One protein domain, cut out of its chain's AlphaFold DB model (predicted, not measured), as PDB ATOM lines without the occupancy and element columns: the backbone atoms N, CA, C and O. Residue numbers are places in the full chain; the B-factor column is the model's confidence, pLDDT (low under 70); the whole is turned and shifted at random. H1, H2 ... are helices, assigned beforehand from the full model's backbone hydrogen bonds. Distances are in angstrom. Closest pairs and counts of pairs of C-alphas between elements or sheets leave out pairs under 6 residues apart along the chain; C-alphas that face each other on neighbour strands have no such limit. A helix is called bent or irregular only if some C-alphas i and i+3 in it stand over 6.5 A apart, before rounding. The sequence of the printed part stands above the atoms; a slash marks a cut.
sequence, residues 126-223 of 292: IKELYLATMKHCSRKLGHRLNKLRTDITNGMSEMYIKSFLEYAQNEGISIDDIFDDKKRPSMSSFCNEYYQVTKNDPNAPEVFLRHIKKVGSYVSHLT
ATOM      1  N   ILE A 126     -19.549 -28.424-128.508       94.31
ATOM      2  CA  ILE A 126     -19.310 -28.315-127.068       94.31
ATOM      3  C   ILE A 126     -20.419 -27.511-126.394       94.31
ATOM      4  O   ILE A 126     -21.006 -27.985-125.418       94.31
ATOM      5  N   LYS A 127     -20.771 -26.340-126.937       93.25
ATOM      6  CA  LYS A 127     -21.889 -25.520-126.434       93.25
ATOM      7  C   LYS A 127     -23.193 -26.319-126.403       93.25
ATOM      8  O   LYS A 127     -23.917 -26.332-125.406       93.25
ATOM      9  N   GLU A 128     -23.458 -27.074-127.464       94.25
ATOM     10  CA  GLU A 128     -24.589 -27.986-127.540       94.25
ATOM     11  C   GLU A 128     -24.546 -29.115-126.500       94.25
ATOM     12  O   GLU A 128     -25.603 -29.549-126.026       94.25
ATOM     13  N   LEU A 129     -23.359 -29.635-126.170       95.88
ATOM     14  CA  LEU A 129     -23.199 -30.664-125.144       95.88
ATOM     15  C   LEU A 129     -23.494 -30.106-123.747       95.88
ATOM     16  O   LEU A 129     -24.182 -30.775-122.970       95.88
ATOM     17  N   TYR A 130     -23.060 -28.878-123.444       94.06
ATOM     18  CA  TYR A 130     -23.428 -28.189-122.203       94.06
ATOM     19  C   TYR A 130     -24.945 -28.043-122.082       94.06
ATOM     20  O   TYR A 130     -25.529 -28.482-121.089       94.06
ATOM     21  N   LEU A 131     -25.611 -27.521-123.117       91.69
ATOM     22  CA  LEU A 131     -27.070 -27.369-123.121       91.69
ATOM     23  C   LEU A 131     -27.795 -28.713-122.974       91.69
ATOM     24  O   LEU A 131     -28.742 -28.830-122.191       91.69
ATOM     25  N   ALA A 132     -27.341 -29.747-123.688       94.44
ATOM     26  CA  ALA A 132     -27.902 -31.090-123.578       94.44
ATOM     27  C   ALA A 132     -27.733 -31.665-122.163       94.44
ATOM     28  O   ALA A 132     -28.673 -32.258-121.635       94.44
ATOM     29  N   THR A 133     -26.581 -31.433-121.533       94.44
ATOM     30  CA  THR A 133     -26.289 -31.884-120.167       94.44
ATOM     31  C   THR A 133     -27.190 -31.190-119.155       94.44
ATOM     32  O   THR A 133     -27.842 -31.866-118.361       94.44
ATOM     33  N   MET A 134     -27.323 -29.861-119.234       91.88
ATOM     34  CA  MET A 134     -28.211 -29.103-118.344       91.88
ATOM     35  C   MET A 134     -29.677 -29.504-118.523       91.88
ATOM     36  O   MET A 134     -30.429 -29.599-117.554       91.88
ATOM     37  N   LYS A 135     -30.096 -29.807-119.758       92.06
ATOM     38  CA  LYS A 135     -31.435 -30.336-120.038       92.06
ATOM     39  C   LYS A 135     -31.633 -31.723-119.423       92.06
ATOM     40  O   LYS A 135     -32.672 -31.961-118.800       92.06
ATOM     41  N   HIS A 136     -30.650 -32.615-119.564       92.31
ATOM     42  CA  HIS A 136     -30.679 -33.975-119.014       92.31
ATOM     43  C   HIS A 136     -30.771 -33.970-117.483       92.31
ATOM     44  O   HIS A 136     -31.634 -34.642-116.916       92.31
ATOM     45  N   CYS A 137     -29.964 -33.148-116.805       89.44
ATOM     46  CA  CYS A 137     -29.944 -33.059-115.342       89.44
ATOM     47  C   CYS A 137     -30.952 -32.051-114.746       89.44
ATOM     48  O   CYS A 137     -31.025 -31.914-113.522       89.44
ATOM     49  N   SER A 138     -31.761 -31.387-115.581       90.12
ATOM     50  CA  SER A 138     -32.606 -30.229-115.230       90.12
ATOM     51  C   SER A 138     -33.442 -30.383-113.958       90.12
ATOM     52  O   SER A 138     -33.549 -29.439-113.176       90.12
ATOM     53  N   ARG A 139     -34.024 -31.564-113.720       89.50
ATOM     54  CA  ARG A 139     -34.835 -31.835-112.523       89.50
ATOM     55  C   ARG A 139     -33.993 -31.827-111.242       89.50
ATOM     56  O   ARG A 139     -34.359 -31.179-110.269       89.50
ATOM     57  N   LYS A 140     -32.827 -32.481-111.267       88.12
ATOM     58  CA  LYS A 140     -31.889 -32.516-110.132       88.12
ATOM     59  C   LYS A 140     -31.243 -31.157-109.893       88.12
ATOM     60  O   LYS A 140     -31.107 -30.737-108.745       88.12
ATOM     61  N   LEU A 141     -30.891 -30.467-110.977       90.00
ATOM     62  CA  LEU A 141     -30.398 -29.096-110.933       90.00
ATOM     63  C   LEU A 141     -31.438 -28.163-110.296       90.00
ATOM     64  O   LEU A 141     -31.085 -27.409-109.399       90.00
ATOM     65  N   GLY A 142     -32.717 -28.287-110.668       91.50
ATOM     66  CA  GLY A 142     -33.815 -27.530-110.058       91.50
ATOM     67  C   GLY A 142     -33.933 -27.752-108.548       91.50
ATOM     68  O   GLY A 142     -34.006 -26.789-107.794       91.50
ATOM     69  N   HIS A 143     -33.859 -29.002-108.075       90.00
ATOM     70  CA  HIS A 143     -33.868 -29.287-106.633       90.00
ATOM     71  C   HIS A 143     -32.685 -28.654-105.891       90.00
ATOM     72  O   HIS A 143     -32.868 -28.084-104.817       90.00
ATOM     73  N   ARG A 144     -31.475 -28.729-106.457       90.81
ATOM     74  CA  ARG A 144     -30.279 -28.102-105.868       90.81
ATOM     75  C   ARG A 144     -30.393 -26.580-105.851       90.81
ATOM     76  O   ARG A 144     -30.065 -25.963-104.844       90.81
ATOM     77  N   LEU A 145     -30.900 -26.001-106.936       92.69
ATOM     78  CA  LEU A 145     -31.087 -24.562-107.057       92.69
ATOM     79  C   LEU A 145     -32.149 -24.049-106.081       92.69
ATOM     80  O   LEU A 145     -31.956 -23.000-105.490       92.69
ATOM     81  N   ASN A 146     -33.219 -24.804-105.827       93.50
ATOM     82  CA  ASN A 146     -34.218 -24.426-104.824       93.50
ATOM     83  C   ASN A 146     -33.646 -24.385-103.399       93.50
ATOM     84  O   ASN A 146     -34.035 -23.515-102.623       93.50
ATOM     85  N   LYS A 147     -32.698 -25.270-103.060       91.81
ATOM     86  CA  LYS A 147     -31.979 -25.189-101.777       91.81
ATOM     87  C   LYS A 147     -31.141 -23.910-101.701       91.81
ATOM     88  O   LYS A 147     -31.280 -23.164-100.745       91.81
ATOM     89  N   LEU A 148     -30.389 -23.596-102.758       93.81
ATOM     90  CA  LEU A 148     -29.628 -22.344-102.838       93.81
ATOM     91  C   LEU A 148     -30.531 -21.099-102.758       93.81
ATOM     92  O   LEU A 148     -30.232 -20.163-102.028       93.81
ATOM     93  N   ARG A 149     -31.666 -21.098-103.467       94.56
ATOM     94  CA  ARG A 149     -32.677 -20.030-103.411       94.56
ATOM     95  C   ARG A 149     -33.211 -19.838-101.992       94.56
ATOM     96  O   ARG A 149     -33.390 -18.706-101.569       94.56
ATOM     97  N   THR A 150     -33.415 -20.930-101.257       94.12
ATOM     98  CA  THR A 150     -33.848 -20.883 -99.854       94.12
ATOM     99  C   THR A 150     -32.798 -20.206 -98.973       94.12
ATOM    100  O   THR A 150     -33.157 -19.338 -98.183       94.12
ATOM    101  N   ASP A 151     -31.513 -20.537 -99.145       92.00
ATOM    102  CA  ASP A 151     -30.425 -19.867 -98.416       92.00
ATOM    103  C   ASP A 151     -30.403 -18.360 -98.711       92.00
ATOM    104  O   ASP A 151     -30.338 -17.549 -97.792       92.00
ATOM    105  N   ILE A 152     -30.520 -17.983 -99.990       92.81
ATOM    106  CA  ILE A 152     -30.529 -16.580-100.428       92.81
ATOM    107  C   ILE A 152     -31.711 -15.824 -99.816       92.81
ATOM    108  O   ILE A 152     -31.531 -14.728 -99.293       92.81
ATOM    109  N   THR A 153     -32.918 -16.396 -99.860       92.56
ATOM    110  CA  THR A 153     -34.123 -15.761 -99.308       92.56
ATOM    111  C   THR A 153     -34.031 -15.588 -97.794       92.56
ATOM    112  O   THR A 153     -34.383 -14.524 -97.286       92.56
ATOM    113  N   ASN A 154     -33.541 -16.599 -97.075       90.75
ATOM    114  CA  ASN A 154     -33.463 -16.564 -95.614       90.75
ATOM    115  C   ASN A 154     -32.323 -15.672 -95.100       90.75
ATOM    116  O   ASN A 154     -32.456 -15.085 -94.030       90.75
ATOM    117  N   GLY A 155     -31.233 -15.555 -95.862       86.12
ATOM    118  CA  GLY A 155     -30.016 -14.842 -95.475       86.12
ATOM    119  C   GLY A 155     -29.793 -13.511 -96.193       86.12
ATOM    120  O   GLY A 155     -28.657 -13.057 -96.256       86.12
ATOM    121  N   MET A 156     -30.819 -12.862 -96.763       81.31
ATOM    122  CA  MET A 156     -30.641 -11.642 -97.585       81.31
ATOM    123  C   MET A 156     -29.849 -10.509 -96.906       81.31
ATOM    124  O   MET A 156     -29.213  -9.698 -97.582       81.31
ATOM    125  N   SER A 157     -29.889 -10.410 -95.576       80.12
ATOM    126  CA  SER A 157     -29.130  -9.404 -94.825       80.12
ATOM    127  C   SER A 157     -27.671  -9.799 -94.574       80.12
ATOM    128  O   SER A 157     -26.861  -8.919 -94.256       80.12
ATOM    129  N   GLU A 158     -27.328 -11.076 -94.745       88.75
ATOM    130  CA  GLU A 158     -26.029 -11.659 -94.434       88.75
ATOM    131  C   GLU A 158     -24.975 -11.284 -95.487       88.75
ATOM    132  O   GLU A 158     -25.238 -11.222 -96.691       88.75
ATOM    133  N   MET A 159     -23.752 -11.013 -95.026       89.56
ATOM    134  CA  MET A 159     -22.687 -10.429 -95.851       89.56
ATOM    135  C   MET A 159     -22.307 -11.301 -97.057       89.56
ATOM    136  O   MET A 159     -22.078 -10.779 -98.145       89.56
ATOM    137  N   TYR A 160     -22.279 -12.624 -96.896       86.69
ATOM    138  CA  TYR A 160     -21.923 -13.548 -97.976       86.69
ATOM    139  C   TYR A 160     -23.033 -13.680 -99.033       86.69
ATOM    140  O   TYR A 160     -22.722 -13.838-100.211       86.69
ATOM    141  N   ILE A 161     -24.314 -13.560 -98.652       92.25
ATOM    142  CA  ILE A 161     -25.420 -13.504 -99.620       92.25
ATOM    143  C   ILE A 161     -25.330 -12.209-100.422       92.25
ATOM    144  O   ILE A 161     -25.430 -12.248-101.645       92.25
ATOM    145  N   LYS A 162     -25.073 -11.074 -99.762       91.81
ATOM    146  CA  LYS A 162     -24.858  -9.795-100.455       91.81
ATOM    147  C   LYS A 162     -23.697  -9.879-101.438       91.81
ATOM    148  O   LYS A 162     -23.886  -9.547-102.598       91.81
ATOM    149  N   SER A 163     -22.558 -10.431-101.018       91.31
ATOM    150  CA  SER A 163     -21.411 -10.661-101.904       91.31
ATOM    151  C   SER A 163     -21.763 -11.542-103.110       91.31
ATOM    152  O   SER A 163     -21.372 -11.229-104.232       91.31
ATOM    153  N   PHE A 164     -22.528 -12.622-102.913       93.44
ATOM    154  CA  PHE A 164     -22.998 -13.476-104.009       93.44
ATOM    155  C   PHE A 164     -23.899 -12.717-104.995       93.44
ATOM    156  O   PHE A 164     -23.735 -12.856-106.206       93.44
ATOM    157  N   LEU A 165     -24.833 -11.904-104.492       93.44
ATOM    158  CA  LEU A 165     -25.748 -11.111-105.319       93.44
ATOM    159  C   LEU A 165     -25.034  -9.960-106.041       93.44
ATOM    160  O   LEU A 165     -25.320  -9.711-107.207       93.44
ATOM    161  N   GLU A 166     -24.088  -9.291-105.383       92.88
ATOM    162  CA  GLU A 166     -23.226  -8.269-105.992       92.88
ATOM    163  C   GLU A 166     -22.375  -8.876-107.113       92.88
ATOM    164  O   GLU A 166     -22.307  -8.324-108.209       92.88
ATOM    165  N   TYR A 167     -21.786 -10.053-106.878       92.88
ATOM    166  CA  TYR A 167     -21.051 -10.780-107.911       92.88
ATOM    167  C   TYR A 167     -21.971 -11.162-109.085       92.88
ATOM    168  O   TYR A 167     -21.599 -10.965-110.236       92.88
ATOM    169  N   ALA A 168     -23.200 -11.625-108.821       92.19
ATOM    170  CA  ALA A 168     -24.187 -11.907-109.870       92.19
ATOM    171  C   ALA A 168     -24.500 -10.673-110.727       92.19
ATOM    172  O   ALA A 168     -24.473 -10.754-111.953       92.19
ATOM    173  N   GLN A 169     -24.738  -9.525-110.092       91.38
ATOM    174  CA  GLN A 169     -25.025  -8.272-110.789       91.38
ATOM    175  C   GLN A 169     -23.853  -7.814-111.663       91.38
ATOM    176  O   GLN A 169     -24.076  -7.385-112.794       91.38
ATOM    177  N   ASN A 170     -22.618  -7.950-111.173       92.25
ATOM    178  CA  ASN A 170     -21.411  -7.623-111.939       92.25
ATOM    179  C   ASN A 170     -21.250  -8.511-113.184       92.25
ATOM    180  O   ASN A 170     -20.807  -8.026-114.223       92.25
ATOM    181  N   GLU A 171     -21.681  -9.771-113.108       89.19
ATOM    182  CA  GLU A 171     -21.732 -10.710-114.239       89.19
ATOM    183  C   GLU A 171     -22.990 -10.540-115.120       89.19
ATOM    184  O   GLU A 171     -23.262 -11.345-116.014       89.19
ATOM    185  N   GLY A 172     -23.797  -9.498-114.882       89.19
ATOM    186  CA  GLY A 172     -25.006  -9.209-115.655       89.19
ATOM    187  C   GLY A 172     -26.178 -10.159-115.381       89.19
ATOM    188  O   GLY A 172     -27.106 -10.236-116.188       89.19
ATOM    189  N   ILE A 173     -26.152 -10.884-114.261       90.19
ATOM    190  CA  ILE A 173     -27.230 -11.766-113.809       90.19
ATOM    191  C   ILE A 173     -28.097 -10.991-112.821       90.19
ATOM    192  O   ILE A 173     -27.661 -10.619-111.730       90.19
ATOM    193  N   SER A 174     -29.350 -10.745-113.200       88.75
ATOM    194  CA  SER A 174     -30.304 -10.094-112.305       88.75
ATOM    195  C   SER A 174     -30.734 -11.039-111.180       88.75
ATOM    196  O   SER A 174     -30.656 -12.263-111.297       88.75
ATOM    197  N   ILE A 175     -31.253 -10.475-110.087       84.94
ATOM    198  CA  ILE A 175     -31.833 -11.284-109.007       84.94
ATOM    199  C   ILE A 175     -32.974 -12.149-109.556       84.94
ATOM    200  O   ILE A 175     -33.046 -13.331-109.236       84.94
ATOM    201  N   ASP A 176     -33.808 -11.606-110.444       87.88
ATOM    202  CA  ASP A 176     -34.914 -12.346-111.057       87.88
ATOM    203  C   ASP A 176     -34.425 -13.553-111.875       87.88
ATOM    204  O   ASP A 176     -35.048 -14.617-111.838       87.88
ATOM    205  N   ASP A 177     -33.264 -13.451-112.534       89.56
ATOM    206  CA  ASP A 177     -32.658 -14.572-113.267       89.56
ATOM    207  C   ASP A 177     -32.294 -15.749-112.346       89.56
ATOM    208  O   ASP A 177     -32.387 -16.908-112.758       89.56
ATOM    209  N   ILE A 178     -31.933 -15.488-111.083       87.50
ATOM    210  CA  ILE A 178     -31.635 -16.535-110.088       87.50
ATOM    211  C   ILE A 178     -32.882 -17.383-109.819       87.50
ATOM    212  O   ILE A 178     -32.799 -18.606-109.629       87.50
ATOM    213  N   PHE A 179     -34.055 -16.751-109.830       89.81
ATOM    214  CA  PHE A 179     -35.341 -17.390-109.570       89.81
ATOM    215  C   PHE A 179     -36.049 -17.876-110.847       89.81
ATOM    216  O   PHE A 179     -36.964 -18.695-110.750       89.81
ATOM    217  N   ASP A 180     -35.562 -17.513-112.039       90.88
ATOM    218  CA  ASP A 180     -36.078 -18.017-113.315       90.88
ATOM    219  C   ASP A 180     -35.563 -19.432-113.635       90.88
ATOM    220  O   ASP A 180     -34.381 -19.702-113.865       90.88
ATOM    221  N   ASP A 181     -36.490 -20.382-113.720       87.44
ATOM    222  CA  ASP A 181     -36.197 -21.760-114.100       87.44
ATOM    223  C   ASP A 181     -35.662 -21.920-115.531       87.44
ATOM    224  O   ASP A 181     -34.960 -22.896-115.819       87.44
ATOM    225  N   LYS A 182     -35.939 -20.970-116.431       88.31
ATOM    226  CA  LYS A 182     -35.374 -20.959-117.789       88.31
ATOM    227  C   LYS A 182     -33.887 -20.602-117.785       88.31
ATOM    228  O   LYS A 182     -33.174 -21.006-118.703       88.31
ATOM    229  N   LYS A 183     -33.404 -19.921-116.741       89.94
ATOM    230  CA  LYS A 183     -32.001 -19.511-116.569       89.94
ATOM    231  C   LYS A 183     -31.156 -20.519-115.788       89.94
ATOM    232  O   LYS A 183     -29.968 -20.291-115.586       89.94
ATOM    233  N   ARG A 184     -31.704 -21.692-115.432       89.12
ATOM    234  CA  ARG A 184     -30.969 -22.780-114.750       89.12
ATOM    235  C   ARG A 184     -29.601 -23.116-115.371       89.12
ATOM    236  O   ARG A 184     -28.663 -23.282-114.595       89.12
ATOM    237  N   PRO A 185     -29.441 -23.236-116.710       87.88
ATOM    238  CA  PRO A 185     -28.126 -23.489-117.303       87.88
ATOM    239  C   PRO A 185     -27.113 -22.388-116.970       87.88
ATOM    240  O   PRO A 185     -26.021 -22.698-116.508       87.88
ATOM    241  N   SER A 186     -27.506 -21.121-117.125       89.81
ATOM    242  CA  SER A 186     -26.676 -19.958-116.794       89.81
ATOM    243  C   SER A 186     -26.332 -19.918-115.307       89.81
ATOM    244  O   SER A 186     -25.172 -19.732-114.954       89.81
ATOM    245  N   MET A 187     -27.303 -20.206-114.436       91.62
ATOM    246  CA  MET A 187     -27.076 -20.282-112.991       91.62
ATOM    247  C   MET A 187     -26.085 -21.378-112.596       91.62
ATOM    248  O   MET A 187     -25.331 -21.209-111.641       91.62
ATOM    249  N   SER A 188     -26.065 -22.495-113.323       91.94
ATOM    250  CA  SER A 188     -25.078 -23.561-113.126       91.94
ATOM    251  C   SER A 188     -23.661 -23.072-113.436       91.94
ATOM    252  O   SER A 188     -22.759 -23.266-112.621       91.94
ATOM    253  N   SER A 189     -23.470 -22.385-114.568       92.06
ATOM    254  CA  SER A 189     -22.174 -21.797-114.939       92.06
ATOM    255  C   SER A 189     -21.720 -20.754-113.924       92.06
ATOM    256  O   SER A 189     -20.631 -20.877-113.367       92.06
ATOM    257  N   PHE A 190     -22.611 -19.827-113.582       93.88
ATOM    258  CA  PHE A 190     -22.360 -18.793-112.587       93.88
ATOM    259  C   PHE A 190     -21.942 -19.363-111.226       93.88
ATOM    260  O   PHE A 190     -20.931 -18.969-110.652       93.88
ATOM    261  N   CYS A 191     -22.685 -20.349-110.711       94.75
ATOM    262  CA  CYS A 191     -22.351 -20.971-109.431       94.75
ATOM    263  C   CYS A 191     -20.999 -21.690-109.478       94.75
ATOM    264  O   CYS A 191     -20.305 -21.741-108.465       94.75
ATOM    265  N   ASN A 192     -20.616 -22.266-110.622       94.44
ATOM    266  CA  ASN A 192     -19.287 -22.848-110.771       94.44
ATOM    267  C   ASN A 192     -18.201 -21.771-110.651       94.44
ATOM    268  O   ASN A 192     -17.280 -21.943-109.859       94.44
ATOM    269  N   GLU A 193     -18.330 -20.670-111.389       93.44
ATOM    270  CA  GLU A 193     -17.374 -19.555-111.381       93.44
ATOM    271  C   GLU A 193     -17.245 -18.931-109.990       93.44
ATOM    272  O   GLU A 193     -16.146 -18.895-109.430       93.44
ATOM    273  N   TYR A 194     -18.374 -18.568-109.373       94.31
ATOM    274  CA  TYR A 194     -18.391 -18.014-108.022       94.31
ATOM    275  C   TYR A 194     -17.771 -18.975-106.996       94.31
ATOM    276  O   TYR A 194     -16.995 -18.563-106.133       94.31
ATOM    277  N   TYR A 195     -18.049 -20.282-107.094       94.00
ATOM    278  CA  TYR A 195     -17.435 -21.268-106.201       94.00
ATOM    279  C   TYR A 195     -15.910 -21.311-106.356       94.00
ATOM    280  O   TYR A 195     -15.208 -21.454-105.359       94.00
ATOM    281  N   GLN A 196     -15.366 -21.181-107.571       91.12
ATOM    282  CA  GLN A 196     -13.910 -21.221-107.755       91.12
ATOM    283  C   GLN A 196     -13.197 -20.068-107.047       91.12
ATOM    284  O   GLN A 196     -12.110 -20.295-106.510       91.12
ATOM    285  N   VAL A 197     -13.807 -18.878-107.009       90.94
ATOM    286  CA  VAL A 197     -13.225 -17.697-106.352       90.94
ATOM    287  C   VAL A 197     -13.474 -17.660-104.840       90.94
ATOM    288  O   VAL A 197     -12.696 -17.044-104.120       90.94
ATOM    289  N   THR A 198     -14.494 -18.366-104.334       89.94
ATOM    290  CA  THR A 198     -14.888 -18.331-102.906       89.94
ATOM    291  C   THR A 198     -14.596 -19.604-102.110       89.94
ATOM    292  O   THR A 198     -14.630 -19.576-100.885       89.94
ATOM    293  N   LYS A 199     -14.261 -20.733-102.752       86.88
ATOM    294  CA  LYS A 199     -14.067 -22.041-102.080       86.88
ATOM    295  C   LYS A 199     -13.023 -22.072-100.956       86.88
ATOM    296  O   LYS A 199     -13.029 -23.027-100.186       86.88
ATOM    297  N   ASN A 200     -12.120 -21.094-100.912       88.12
ATOM    298  CA  ASN A 200     -11.047 -20.993 -99.920       88.12
ATOM    299  C   ASN A 200     -11.281 -19.858 -98.907       88.12
ATOM    300  O   ASN A 200     -10.394 -19.597 -98.099       88.12
ATOM    301  N   ASP A 201     -12.421 -19.163 -98.965       85.69
ATOM    302  CA  ASP A 201     -12.750 -18.106 -98.011       85.69
ATOM    303  C   ASP A 201     -13.136 -18.731 -96.656       85.69
ATOM    304  O   ASP A 201     -14.144 -19.441 -96.582       85.69
ATOM    305  N   PRO A 202     -12.366 -18.489 -95.577       82.06
ATOM    306  CA  PRO A 202     -12.669 -19.043 -94.260       82.06
ATOM    307  C   PRO A 202     -13.943 -18.459 -93.633       82.06
ATOM    308  O   PRO A 202     -14.479 -19.053 -92.702       82.06
ATOM    309  N   ASN A 203     -14.431 -17.313 -94.122       83.38
ATOM    310  CA  ASN A 203     -15.630 -16.652 -93.603       83.38
ATOM    311  C   ASN A 203     -16.909 -17.090 -94.325       83.38
ATOM    312  O   ASN A 203     -18.013 -16.729 -93.909       83.38
ATOM    313  N   ALA A 204     -16.784 -17.848 -95.414       79.94
ATOM    314  CA  ALA A 204     -17.927 -18.276 -96.197       79.94
ATOM    315  C   ALA A 204     -18.647 -19.454 -95.508       79.94
ATOM    316  O   ALA A 204     -18.017 -20.466 -95.187       79.94
ATOM    317  N   PRO A 205     -19.976 -19.378 -95.299       87.56
ATOM    318  CA  PRO A 205     -20.702 -20.442 -94.623       87.56
ATOM    319  C   PRO A 205     -20.632 -21.753 -95.394       87.56
ATOM    320  O   PRO A 205     -20.972 -21.831 -96.580       87.56
ATOM    321  N   GLU A 206     -20.258 -22.815 -94.688       86.44
ATOM    322  CA  GLU A 206     -20.008 -24.118 -95.297       86.44
ATOM    323  C   GLU A 206     -21.248 -24.673 -96.018       86.44
ATOM    324  O   GLU A 206     -21.146 -25.230 -97.114       86.44
ATOM    325  N   VAL A 207     -22.437 -24.495 -95.431       87.50
ATOM    326  CA  VAL A 207     -23.709 -24.961 -96.006       87.50
ATOM    327  C   VAL A 207     -24.024 -24.233 -97.314       87.50
ATOM    328  O   VAL A 207     -24.339 -24.883 -98.315       87.50
ATOM    329  N   PHE A 208     -23.862 -22.910 -97.338       89.94
ATOM    330  CA  PHE A 208     -24.114 -22.088 -98.520       89.94
ATOM    331  C   PHE A 208     -23.144 -22.436 -99.658       89.94
ATOM    332  O   PHE A 208     -23.566 -22.777-100.768       89.94
ATOM    333  N   LEU A 209     -21.838 -22.490 -99.363       89.75
ATOM    334  CA  LEU A 209     -20.822 -22.918-100.330       89.75
ATOM    335  C   LEU A 209     -21.087 -24.329-100.859       89.75
ATOM    336  O   LEU A 209     -20.875 -24.610-102.042       89.75
ATOM    337  N   ARG A 210     -21.576 -25.237-100.009       89.25
ATOM    338  CA  ARG A 210     -21.946 -26.599-100.406       89.25
ATOM    339  C   ARG A 210     -23.107 -26.597-101.402       89.25
ATOM    340  O   ARG A 210     -23.080 -27.398-102.341       89.25
ATOM    341  N   HIS A 211     -24.110 -25.735-101.236       92.31
ATOM    342  CA  HIS A 211     -25.207 -25.600-102.198       92.31
ATOM    343  C   HIS A 211     -24.740 -24.990-103.524       92.31
ATOM    344  O   HIS A 211     -25.011 -25.591-104.568       92.31
ATOM    345  N   ILE A 212     -23.945 -23.914-103.498       93.44
ATOM    346  CA  ILE A 212     -23.334 -23.321-104.704       93.44
ATOM    347  C   ILE A 212     -22.520 -24.376-105.463       93.44
ATOM    348  O   ILE A 212     -22.761 -24.627-106.646       93.44
ATOM    349  N   LYS A 213     -21.616 -25.079-104.771       91.69
ATOM    350  CA  LYS A 213     -20.797 -26.153-105.347       91.69
ATOM    351  C   LYS A 213     -21.646 -27.225-106.019       91.69
ATOM    352  O   LYS A 213     -21.321 -27.697-107.106       91.69
ATOM    353  N   LYS A 214     -22.739 -27.648-105.375       90.62
ATOM    354  CA  LYS A 214     -23.649 -28.659-105.935       90.62
ATOM    355  C   LYS A 214     -24.344 -28.150-107.198       90.62
ATOM    356  O   LYS A 214     -24.515 -28.947-108.122       90.62
ATOM    357  N   VAL A 215     -24.736 -26.879-107.257       92.31
ATOM    358  CA  VAL A 215     -25.318 -26.275-108.465       92.31
ATOM    359  C   VAL A 215     -24.270 -26.222-109.584       92.31
ATOM    360  O   VAL A 215     -24.513 -26.791-110.643       92.31
ATOM    361  N   GLY A 216     -23.070 -25.697-109.314       92.25
ATOM    362  CA  GLY A 216     -21.992 -25.569-110.306       92.25
ATOM    363  C   GLY A 216     -21.306 -26.872-110.734       92.25
ATOM    364  O   GLY A 216     -20.679 -26.933-111.793       92.25
ATOM    365  N   SER A 217     -21.444 -27.952-109.955       89.00
ATOM    366  CA  SER A 217     -20.742 -29.222-110.215       89.00
ATOM    367  C   SER A 217     -21.009 -29.828-111.595       89.00
ATOM    368  O   SER A 217     -20.136 -30.499-112.129       89.00
ATOM    369  N   TYR A 218     -22.179 -29.598-112.201       90.81
ATOM    370  CA  TYR A 218     -22.482 -30.142-113.529       90.81
ATOM    371  C   TYR A 218     -21.632 -29.508-114.627       90.81
ATOM    372  O   TYR A 218     -21.188 -30.217-115.525       90.81
ATOM    373  N   VAL A 219     -21.416 -28.191-114.546       92.44
ATOM    374  CA  VAL A 219     -20.538 -27.469-115.472       92.44
ATOM    375  C   VAL A 219     -19.109 -27.926-115.235       92.44
ATOM    376  O   VAL A 219     -18.516 -28.480-116.149       92.44
ATOM    377  N   SER A 220     -18.627 -27.839-113.990       92.00
ATOM    378  CA  SER A 220     -17.268 -28.255-113.622       92.00
ATOM    379  C   SER A 220     -16.934 -29.678-114.078       92.00
ATOM    380  O   SER A 220     -15.912 -29.897-114.718       92.00
ATOM    381  N   HIS A 221     -17.798 -30.655-113.799       91.62
ATOM    382  CA  HIS A 221     -17.532 -32.048-114.159       91.62
ATOM    383  C   HIS A 221     -17.553 -32.278-115.672       91.62
ATOM    384  O   HIS A 221     -16.792 -33.105-116.170       91.62
ATOM    385  N   LEU A 222     -18.402 -31.560-116.413       94.25
ATOM    386  CA  LEU A 222     -18.399 -31.637-117.870       94.25
ATOM    387  C   LEU A 222     -17.137 -30.994-118.464       94.25
ATOM    388  O   LEU A 222     -16.554 -31.573-119.378       94.25
ATOM    389  N   THR A 223     -16.693 -29.857-117.921       92.38
ATOM    390  CA  THR A 223     -15.421 -29.210-118.279       92.38
ATOM    391  C   THR A 223     -14.255 -30.182-118.096       92.38
ATOM    392  O   THR A 223     -13.532 -30.454-119.045       92.38
TER     393      THR A 223
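What this domain is: This is residues 126 to 223 of the 292 residues of an uncharacterized protein of Rhizophagus irregularis (UniProt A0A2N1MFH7). A compact cluster of crossed helices has H4 through its middle, with H5 crossing H4 nearly at a right angle and H1 bent into an L around them. The longer arm of that L, H1b, runs beside H5, while the shorter arm, H1a, reaches one end of the longest axis; the link from H1 to H2 lies at the other. The printed part has 98 residues with five named helices, H1 to H5 in chain order, and no named strand; its class is all helix. It is compact, with a radius of gyration of the C-alphas of 12.7 A and spans of 37 by 26 by 24 A.

How they stand to each other: H1, residues 126 to 154, was assigned as one helix by its hydrogen bonds but is bent, with C-alphas 136 and 139 8.0 A apart; its arms H1a, residues 126 to 136, and H1b, residues 139 to 154, are about perpendicular at 82 degrees. H2, residues 159 to 170, is close to H1b but not clearly touching; the closest C-alphas, of Ile 152 and Ile 161, are 6.0 A apart. H3, residues 175 to 179, touches H2 only at the corner, and only just, with 3 pairs of C-alphas within 8 A. H4, residues 181 to 198, is the hub, touching four helices. H5, residues 206 to 223, touches H4 about perpendicular at 74 degrees, the closest C-alphas being those of Asn 192 and Gly 216, 3.9 A apart. H5 touches H1b with residues 208 to 215 alone, opposite ways at a shallow tilt of 32 degrees, only just short of steep; the closest C-alphas, of Leu 148 and His 211, are 5.5 A apart. H2 and H5 are apart. Every O i to N i+4 pair is within hydrogen-bond range in H1a, H1b and H2, against 12 of 14 in H4, 12 of 14 in H5 and 0 of 1 in H3, where 2 of 2 O i to N i+3 pairs are within range.

Where its parts are: H1a begins at C-alpha 126, (-19.310, -28.315, -127.068), and is 15.0 A long; H1b is 22.8 A, H2 16.4 A and H3 7.1 A. H4, 24.3 A, is irregular, with C-alphas 182 and 185 7.7 A apart, and has a kink of 38 degrees near residue 188. H5, 24.0 A, is only just irregular, with C-alphas 215 and 218 7.0 A apart; it has a kink of 51 degrees near residue 216 and ends at C-alpha 223, (-15.421, -29.210, -118.279).

The domain as a whole: The two C-alphas farthest apart are those of Ile 126 and Ser 157, at 38.6 A. The printed part has no cut and no long link. No printed residue is under 70 in pLDDT.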